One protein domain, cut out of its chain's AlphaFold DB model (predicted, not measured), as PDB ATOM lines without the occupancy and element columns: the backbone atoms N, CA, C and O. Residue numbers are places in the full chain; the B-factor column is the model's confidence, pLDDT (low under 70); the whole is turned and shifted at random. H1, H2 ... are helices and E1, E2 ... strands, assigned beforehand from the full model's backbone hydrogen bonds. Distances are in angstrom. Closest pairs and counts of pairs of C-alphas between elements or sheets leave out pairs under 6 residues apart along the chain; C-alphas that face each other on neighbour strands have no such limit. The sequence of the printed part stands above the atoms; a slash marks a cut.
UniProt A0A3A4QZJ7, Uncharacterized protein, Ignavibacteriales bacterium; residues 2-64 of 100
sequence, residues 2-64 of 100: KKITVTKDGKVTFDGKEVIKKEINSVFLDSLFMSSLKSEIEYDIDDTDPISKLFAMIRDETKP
ATOM      1  N   LYS A   2     114.575 166.956 176.583       93.06
ATOM      2  CA  LYS A   2     115.307 166.775 177.849       93.06
ATOM      3  C   LYS A   2     115.375 165.284 178.167       93.06
ATOM      4  O   LYS A   2     114.490 164.543 177.752       93.06
ATOM      5  N   LYS A   3     116.382 164.848 178.920       95.56
ATOM      6  CA  LYS A   3     116.555 163.433 179.279       95.56
ATOM      7  C   LYS A   3     116.520 163.235 180.792       95.56
ATOM      8  O   LYS A   3     117.245 163.928 181.508       95.56
ATOM      9  N   ILE A   4     115.716 162.283 181.265       95.69
ATOM     10  CA  ILE A   4     115.853 161.682 182.595       95.69
ATOM     11  C   ILE A   4     116.631 160.384 182.466       95.69
ATOM     12  O   ILE A   4     116.283 159.532 181.652       95.69
ATOM     13  N   THR A   5     117.657 160.230 183.302       95.88
ATOM     14  CA  THR A   5     118.325 158.941 183.499       95.88
ATOM     15  C   THR A   5     118.236 158.530 184.959       95.88
ATOM     16  O   THR A   5     118.574 159.334 185.833       95.88
ATOM     17  N   VAL A   6     117.813 157.295 185.219       95.38
ATOM     18  CA  VAL A   6     117.845 156.675 186.547       95.38
ATOM     19  C   VAL A   6     118.720 155.441 186.462       95.38
ATOM     20  O   VAL A   6     118.444 154.532 185.687       95.38
ATOM     21  N   THR A   7     119.799 155.417 187.230       93.88
ATOM     22  CA  THR A   7     120.753 154.306 187.227       93.88
ATOM     23  C   THR A   7     120.384 153.243 188.264       93.88
ATOM     24  O   THR A   7     119.606 153.487 189.188       93.88
ATOM     25  N   LYS A   8     121.010 152.065 188.158       92.31
ATOM     26  CA  LYS A   8     120.824 150.925 189.076       92.31
ATOM     27  C   LYS A   8     121.050 151.226 190.564       92.31
ATOM     28  O   LYS A   8     120.532 150.511 191.410       92.31
ATOM     29  N   ASP A   9     121.857 152.236 190.886       91.12
ATOM     30  CA  ASP A   9     122.155 152.702 192.249       91.12
ATOM     31  C   ASP A   9     121.190 153.802 192.733       91.12
ATOM     32  O   ASP A   9     121.394 154.402 193.791       91.12
ATOM     33  N   GLY A  10     120.137 154.088 191.960       88.88
ATOM     34  CA  GLY A  10     119.126 155.084 192.299       88.88
ATOM     35  C   GLY A  10     119.612 156.525 192.145       88.88
ATOM     36  O   GLY A  10     119.041 157.433 192.761       88.88
ATOM     37  N   LYS A  11     120.670 156.753 191.352       93.31
ATOM     38  CA  LYS A  11     121.118 158.095 190.979       93.31
ATOM     39  C   LYS A  11     120.245 158.610 189.841       93.31
ATOM     40  O   LYS A  11     120.064 157.950 188.821       93.31
ATOM     41  N   VAL A  12     119.710 159.812 190.032       94.62
ATOM     42  CA  VAL A  12     118.822 160.474 189.077       94.62
ATOM     43  C   VAL A  12     119.575 161.622 188.428       94.62
ATOM     44  O   VAL A  12     120.183 162.450 189.110       94.62
ATOM     45  N   THR A  13     119.524 161.691 187.105       95.56
ATOM     46  CA  THR A  13     120.025 162.837 186.347       95.56
ATOM     47  C   THR A  13     118.926 163.393 185.459       95.56
ATOM     48  O   THR A  13     118.175 162.641 184.838       95.56
ATOM     49  N   PHE A  14     118.832 164.717 185.408       94.62
ATOM     50  CA  PHE A  14     117.929 165.456 184.543       94.62
ATOM     51  C   PHE A  14     118.746 166.416 183.692       94.62
ATOM     52  O   PHE A  14     119.436 167.287 184.219       94.62
ATOM     53  N   ASP A  15     118.688 166.232 182.375       92.25
ATOM     54  CA  ASP A  15     119.404 167.063 181.403       92.25
ATOM     55  C   ASP A  15     120.918 167.150 181.695       92.25
ATOM     56  O   ASP A  15     121.532 168.215 181.727       92.25
ATOM     57  N   GLY A  16     121.515 165.996 182.018       88.38
ATOM     58  CA  GLY A  16     122.939 165.866 182.346       88.38
ATOM     59  C   GLY A  16     123.338 166.362 183.740       88.38
ATOM     60  O   GLY A  16     124.497 166.207 184.124       88.38
ATOM     61  N   LYS A  17     122.407 166.919 184.523       93.25
ATOM     62  CA  LYS A  17     122.654 167.347 185.905       93.25
ATOM     63  C   LYS A  17     122.134 166.315 186.886       93.25
ATOM     64  O   LYS A  17     121.013 165.835 186.758       93.25
ATOM     65  N   GLU A  18     122.946 165.985 187.879       94.44
ATOM     66  CA  GLU A  18     122.513 165.142 188.988       94.44
ATOM     67  C   GLU A  18     121.449 165.862 189.816       94.44
ATOM     68  O   GLU A  18     121.648 167.002 190.232       94.44
ATOM     69  N   VAL A  19     120.324 165.181 190.033       93.50
ATOM     70  CA  VAL A  19     119.237 165.653 190.885       93.50
ATOM     71  C   VAL A  19     119.392 164.968 192.230       93.50
ATOM     72  O   VAL A  19     119.298 163.742 192.342       93.50
ATOM     73  N   ILE A  20     119.647 165.756 193.269       91.75
ATOM     74  CA  ILE A  20     119.818 165.204 194.611       91.75
ATOM     75  C   ILE A  20     118.443 164.739 195.102       91.75
ATOM     76  O   ILE A  20     117.451 165.433 194.912       91.75
ATOM     77  N   LYS A  21     118.359 163.599 195.801       86.06
ATOM     78  CA  LYS A  21     117.076 163.020 196.259       86.06
ATOM     79  C   LYS A  21     116.147 164.014 196.975       86.06
ATOM     80  O   LYS A  21     114.941 163.956 196.786       86.06
ATOM     81  N   LYS A  22     116.695 164.960 197.745       89.62
ATOM     82  CA  LYS A  22     115.930 166.019 198.439       89.62
ATOM     83  C   LYS A  22     115.231 167.019 197.500       89.62
ATOM     84  O   LYS A  22     114.320 167.720 197.921       89.62
ATOM     85  N   GLU A  23     115.701 167.127 196.263       91.31
ATOM     86  CA  GLU A  23     115.183 168.029 195.228       91.31
ATOM     87  C   GLU A  23     114.079 167.360 194.401       91.31
ATOM     88  O   GLU A  23     113.328 168.048 193.713       91.31
ATOM     89  N   ILE A  24     113.924 166.035 194.523       92.75
ATOM     90  CA  ILE A  24     112.813 165.264 193.956       92.75
ATOM     91  C   ILE A  24     111.584 165.474 194.851       92.75
ATOM     92  O   ILE A  24     111.206 164.630 195.660       92.75
ATOM     93  N   ASN A  25     111.002 166.664 194.748       94.12
ATOM     94  CA  ASN A  25     109.795 167.075 195.460       94.12
ATOM     95  C   ASN A  25     108.592 167.151 194.505       94.12
ATOM     96  O   ASN A  25     108.727 166.921 193.303       94.12
ATOM     97  N   SER A  26     107.413 167.493 195.033       94.38
ATOM     98  CA  SER A  26     106.188 167.613 194.231       94.38
ATOM     99  C   SER A  26     106.348 168.573 193.055       94.38
ATOM    100  O   SER A  26     106.020 168.213 191.937       94.38
ATOM    101  N   VAL A  27     106.950 169.746 193.268       95.06
ATOM    102  CA  VAL A  27     107.150 170.754 192.213       95.06
ATOM    103  C   VAL A  27     107.994 170.205 191.061       95.06
ATOM    104  O   VAL A  27     107.685 170.438 189.890       95.06
ATOM    105  N   PHE A  28     109.057 169.461 191.376       94.75
ATOM    106  CA  PHE A  28     109.880 168.801 190.367       94.75
ATOM    107  C   PHE A  28     109.094 167.721 189.613       94.75
ATOM    108  O   PHE A  28     109.115 167.697 188.382       94.75
ATOM    109  N   LEU A  29     108.383 166.853 190.339       95.12
ATOM    110  CA  LEU A  29     107.614 165.752 189.756       95.12
ATOM    111  C   LEU A  29     106.455 166.252 188.885       95.12
ATOM    112  O   LEU A  29     106.267 165.733 187.789       95.12
ATOM    113  N   ASP A  30     105.746 167.297 189.309       94.62
ATOM    114  CA  ASP A  30     104.661 167.918 188.545       94.62
ATOM    115  C   ASP A  30     105.190 168.513 187.234       94.62
ATOM    116  O   ASP A  30     104.636 168.290 186.156       94.62
ATOM    117  N   SER A  31     106.313 169.235 187.308       94.31
ATOM    118  CA  SER A  31     106.976 169.808 186.131       94.31
ATOM    119  C   SER A  31     107.435 168.724 185.151       94.31
ATOM    120  O   SER A  31     107.232 168.840 183.936       94.31
ATOM    121  N   LEU A  32     108.012 167.640 185.676       95.25
ATOM    122  CA  LEU A  32     108.420 166.485 184.888       95.25
ATOM    123  C   LEU A  32     107.216 165.811 184.218       95.25
ATOM    124  O   LEU A  32     107.258 165.548 183.015       95.25
ATOM    125  N   PHE A  33     106.145 165.565 184.970       95.38
ATOM    126  CA  PHE A  33     104.926 164.930 184.476       95.38
ATOM    127  C   PHE A  33     104.308 165.743 183.333       95.38
ATOM    128  O   PHE A  33     104.079 165.217 182.243       95.38
ATOM    129  N   MET A  34     104.152 167.057 183.524       93.81
ATOM    130  CA  MET A  34     103.633 167.965 182.496       93.81
ATOM    131  C   MET A  34     104.519 168.011 181.248       93.81
ATOM    132  O   MET A  34     104.013 168.018 180.125       93.81
ATOM    133  N   SER A  35     105.843 168.019 181.423       94.56
ATOM    134  CA  SER A  35     106.786 167.966 180.296       94.56
ATOM    135  C   SER A  35     106.694 166.630 179.548       94.56
ATOM    136  O   SER A  35     106.853 166.575 178.329       94.56
ATOM    137  N   SER A  36     106.396 165.544 180.261       94.44
ATOM    138  CA  SER A  36     106.276 164.202 179.679       94.44
ATOM    139  C   SER A  36     105.001 164.042 178.860       94.44
ATOM    140  O   SER A  36     105.066 163.510 177.756       94.44
ATOM    141  N   LEU A  37     103.877 164.614 179.313       92.88
ATOM    142  CA  LEU A  37     102.645 164.697 178.513       92.88
ATOM    143  C   LEU A  37     102.860 165.430 177.182       92.88
ATOM    144  O   LEU A  37     102.260 165.088 176.167       92.88
ATOM    145  N   LYS A  38     103.754 166.423 177.162       91.06
ATOM    146  CA  LYS A  38     104.138 167.148 175.941       91.06
ATOM    147  C   LYS A  38     105.146 166.394 175.072       91.06
ATOM    148  O   LYS A  38     105.585 166.929 174.060       91.06
ATOM    149  N   SER A  39     105.516 165.167 175.448       89.56
ATOM    150  CA  SER A  39     106.557 164.373 174.781       89.56
ATOM    151  C   SER A  39     107.918 165.088 174.718       89.56
ATOM    152  O   SER A  39     108.694 164.891 173.786       89.56
ATOM    153  N   GLU A  40     108.231 165.933 175.708       93.19
ATOM    154  CA  GLU A  40     109.493 166.693 175.761       93.19
ATOM    155  C   GLU A  40     110.619 165.947 176.494       93.19
ATOM    156  O   GLU A  40     111.769 166.409 176.482       93.19
ATOM    157  N   ILE A  41     110.287 164.828 177.148       95.06
ATOM    158  CA  ILE A  41     111.174 164.055 178.019       95.06
ATOM    159  C   ILE A  41     111.469 162.685 177.412       95.06
ATOM    160  O   ILE A  41     110.560 161.927 177.080       95.06
ATOM    161  N   GLU A  42     112.751 162.353 177.333       95.06
ATOM    162  CA  GLU A  42     113.246 161.006 177.079       95.06
ATOM    163  C   GLU A  42     113.598 160.320 178.401       95.06
ATOM    164  O   GLU A  42     114.217 160.932 179.275       95.06
ATOM    165  N   TYR A  43     113.227 159.048 178.537       95.00
ATOM    166  CA  TYR A  43     113.442 158.262 179.746       95.00
ATOM    167  C   TYR A  43     114.435 157.131 179.500       95.00
ATOM    168  O   TYR A  43     114.227 156.303 178.617       95.00
ATOM    169  N   ASP A  44     115.466 157.071 180.335       95.44
ATOM    170  CA  ASP A  44     116.464 156.003 180.381       95.44
ATOM    171  C   ASP A  44     116.537 155.488 181.824       95.44
ATOM    172  O   ASP A  44     117.123 156.116 182.703       95.44
ATOM    173  N   ILE A  45     115.796 154.422 182.113       95.19
ATOM    174  CA  ILE A  45     115.526 153.981 183.483       95.19
ATOM    175  C   ILE A  45     116.027 152.553 183.648       95.19
ATOM    176  O   ILE A  45     115.575 151.645 182.955       95.19
ATOM    177  N   ASP A  46     116.930 152.364 184.606       92.81
ATOM    178  CA  ASP A  46     117.277 151.057 185.143       92.81
ATOM    179  C   ASP A  46     116.286 150.691 186.261       92.81
ATOM    180  O   ASP A  46     116.246 151.320 187.322       92.81
ATOM    181  N   ASP A  47     115.468 149.665 186.022       85.31
ATOM    182  CA  ASP A  47     114.344 149.276 186.887       85.31
ATOM    183  C   ASP A  47     114.763 148.567 188.201       85.31
ATOM    184  O   ASP A  47     113.931 147.973 188.892       85.31
ATOM    185  N   THR A  48     116.045 148.631 188.583       90.56
ATOM    186  CA  THR A  48     116.574 147.942 189.776       90.56
ATOM    187  C   THR A  48     116.266 148.662 191.097       90.56
ATOM    188  O   THR A  48     115.914 148.011 192.084       90.56
ATOM    189  N   ASP A  49     116.399 149.993 191.157       92.06
ATOM    190  CA  ASP A  49     116.216 150.758 192.405       92.06
ATOM    191  C   ASP A  49     114.735 151.111 192.662       92.06
ATOM    192  O   ASP A  49     114.017 151.437 191.726       92.06
ATOM    193  N   PRO A  50     114.224 151.140 193.905       90.38
ATOM    194  CA  PRO A  50     112.837 151.537 194.163       90.38
ATOM    195  C   PRO A  50     112.442 152.911 193.598       90.38
ATOM    196  O   PRO A  50     111.279 153.099 193.236       90.38
ATOM    197  N   ILE A  51     113.381 153.861 193.506       90.56
ATOM    198  CA  ILE A  51     113.107 155.191 192.953       90.56
ATOM    199  C   ILE A  51     112.818 155.142 191.450       90.56
ATOM    200  O   ILE A  51     112.053 155.966 190.954       90.56
ATOM    201  N   SER A  52     113.372 154.164 190.727       93.12
ATOM    202  CA  SER A  52     113.175 154.026 189.282       93.12
ATOM    203  C   SER A  52     111.713 153.759 188.939       93.12
ATOM    204  O   SER A  52     111.199 154.328 187.980       93.12
ATOM    205  N   LYS A  53     110.995 153.033 189.808       93.31
ATOM    206  CA  LYS A  53     109.556 152.764 189.672       93.31
ATOM    207  C   LYS A  53     108.711 154.033 189.627       93.31
ATOM    208  O   LYS A  53     107.723 154.065 188.902       93.31
ATOM    209  N   LEU A  54     109.090 155.075 190.372       93.31
ATOM    210  CA  LEU A  54     108.384 156.359 190.341       93.31
ATOM    211  C   LEU A  54     108.499 157.004 188.954       93.31
ATOM    212  O   LEU A  54     107.503 157.423 188.374       93.31
ATOM    213  N   PHE A  55     109.712 157.048 188.405       94.88
ATOM    214  CA  PHE A  55     109.958 157.620 187.082       94.88
ATOM    215  C   PHE A  55     109.377 156.754 185.959       94.88
ATOM    216  O   PHE A  55     108.862 157.295 184.982       94.88
ATOM    217  N   ALA A  56     109.400 155.428 186.115       94.88
ATOM    218  CA  ALA A  56     108.772 154.496 185.188       94.88
ATOM    219  C   ALA A  56     107.250 154.684 185.166       94.88
ATOM    220  O   ALA A  56     106.669 154.771 184.091       94.88
ATOM    221  N   MET A  57     106.618 154.857 186.333       94.56
ATOM    222  CA  MET A  57     105.187 155.157 186.427       94.56
ATOM    223  C   MET A  57     104.839 156.464 185.706       94.56
ATOM    224  O   MET A  57     103.898 156.487 184.920       94.56
ATOM    225  N   ILE A  58     105.623 157.534 185.897       95.31
ATOM    226  CA  ILE A  58     105.410 158.797 185.171       95.31
ATOM    227  C   ILE A  58     105.538 158.580 183.658       95.31
ATOM    228  O   ILE A  58     104.675 159.032 182.904       95.31
ATOM    229  N   ARG A  59     106.584 157.881 183.200       95.06
ATOM    230  CA  ARG A  59     106.773 157.552 181.779       95.06
ATOM    231  C   ARG A  59     105.560 156.810 181.217       95.06
ATOM    232  O   ARG A  59     105.077 157.170 180.150       95.06
ATOM    233  N   ASP A  60     105.088 155.788 181.921       94.62
ATOM    234  CA  ASP A  60     104.040 154.895 181.429       94.62
ATOM    235  C   ASP A  60     102.667 155.586 181.419       94.62
ATOM    236  O   ASP A  60     101.941 155.473 180.432       94.62
ATOM    237  N   GLU A  61     102.354 156.383 182.442       94.25
ATOM    238  CA  GLU A  61     101.112 157.168 182.522       94.25
ATOM    239  C   GLU A  61     101.071 158.334 181.528       94.25
ATOM    240  O   GLU A  61     100.001 158.721 181.064       94.25
ATOM    241  N   THR A  62     102.220 158.899 181.155       93.62
ATOM    242  CA  THR A  62     102.278 160.041 180.222       93.62
ATOM    243  C   THR A  62     102.538 159.641 178.772       93.62
ATOM    244  O   THR A  62     102.496 160.492 177.882       93.62
ATOM    245  N   LYS A  63     102.786 158.353 178.511       93.06
ATOM    246  CA  LYS A  63     103.041 157.833 177.169       93.06
ATOM    247  C   LYS A  63     101.807 157.996 176.270       93.06
ATOM    248  O   LYS A  63     100.695 157.683 176.700       93.06
ATOM    249  N   PRO A  64     101.988 158.352 174.984       90.38
ATOM    250  CA  PRO A  64     100.905 158.309 174.013       90.38
ATOM    251  C   PRO A  64     100.193 156.950 174.007       90.38
ATOM    252  O   PRO A  64     100.814 155.909 173.781       90.38
TER     253      PRO A  64
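AT A GLANCE: This is residues 2 to 64 of the 100 residues of an uncharacterized protein of Ignavibacteriales bacterium (UniProt A0A3A4QZJ7). A small sheet of four short strands has two helices, H1 and H2, packed over one face, and its other face is bare. The helices draw together where the later part of H1 meets the later part of H2. The printed part has 63 residues with two named helices and four named strands, in the order E1 E2 E3 H1 E4 H2. The mixed sheet runs E3 E2 E1 E4; the class is mixed, helices and strands. The whole is compact, with a radius of gyration of the C-alphas of 10.6 A, and rounded, spanning 28 by 21 by 20 A.

HOW THE PARTS SIT: E1, residues 2 to 6, and E2, residues 12 to 14, form an antiparallel hairpin, with N 13 and O 5 at 2.8 A. E3, residues 17 to 19, meets E2 only at a point, C-alphas 18 and 13 facing each other at 4.3 A. H1, residues 26 to 37, is on the sheet at a height of 10.5 A, over E1 and only just over E2, with 3 C-alphas falling on E2. E4, residues 41 to 45, is parallel to E1, with N 4 and O 42 at 2.8 A. H2, residues 50 to 62, is on the same face as H1 at a height of 9.4 A, over E1 and E4; on the local plane it runs slantwise, at 36 degrees to E4. Residues 33 to 37 of H1 touch residues 58 to 62 of H2, the closest C-alphas being those of Leu 37 and Thr 62, 5.0 A apart; the helices run the same way at a steep tilt of 42 degrees. Every O i to N i+4 pair is within hydrogen-bond range in H1, and 7 of 9 in H2.

IN THESE COORDINATES: E1 begins at C-alpha 2 (115.307, 166.775, 177.849) and is 13.6 A long; E2 is 6.8 A, E3 6.3 A, H1 16.4 A and E4 12.3 A. H2, 19.4 A, ends at C-alpha 62 (102.278, 160.041, 180.222).

THE WHOLE: The two C-alphas farthest apart, those of Lys 22 and Pro 64, are 29.7 A apart. The printed part has no cut and no long link. No printed residue is under 70 in pLDDT.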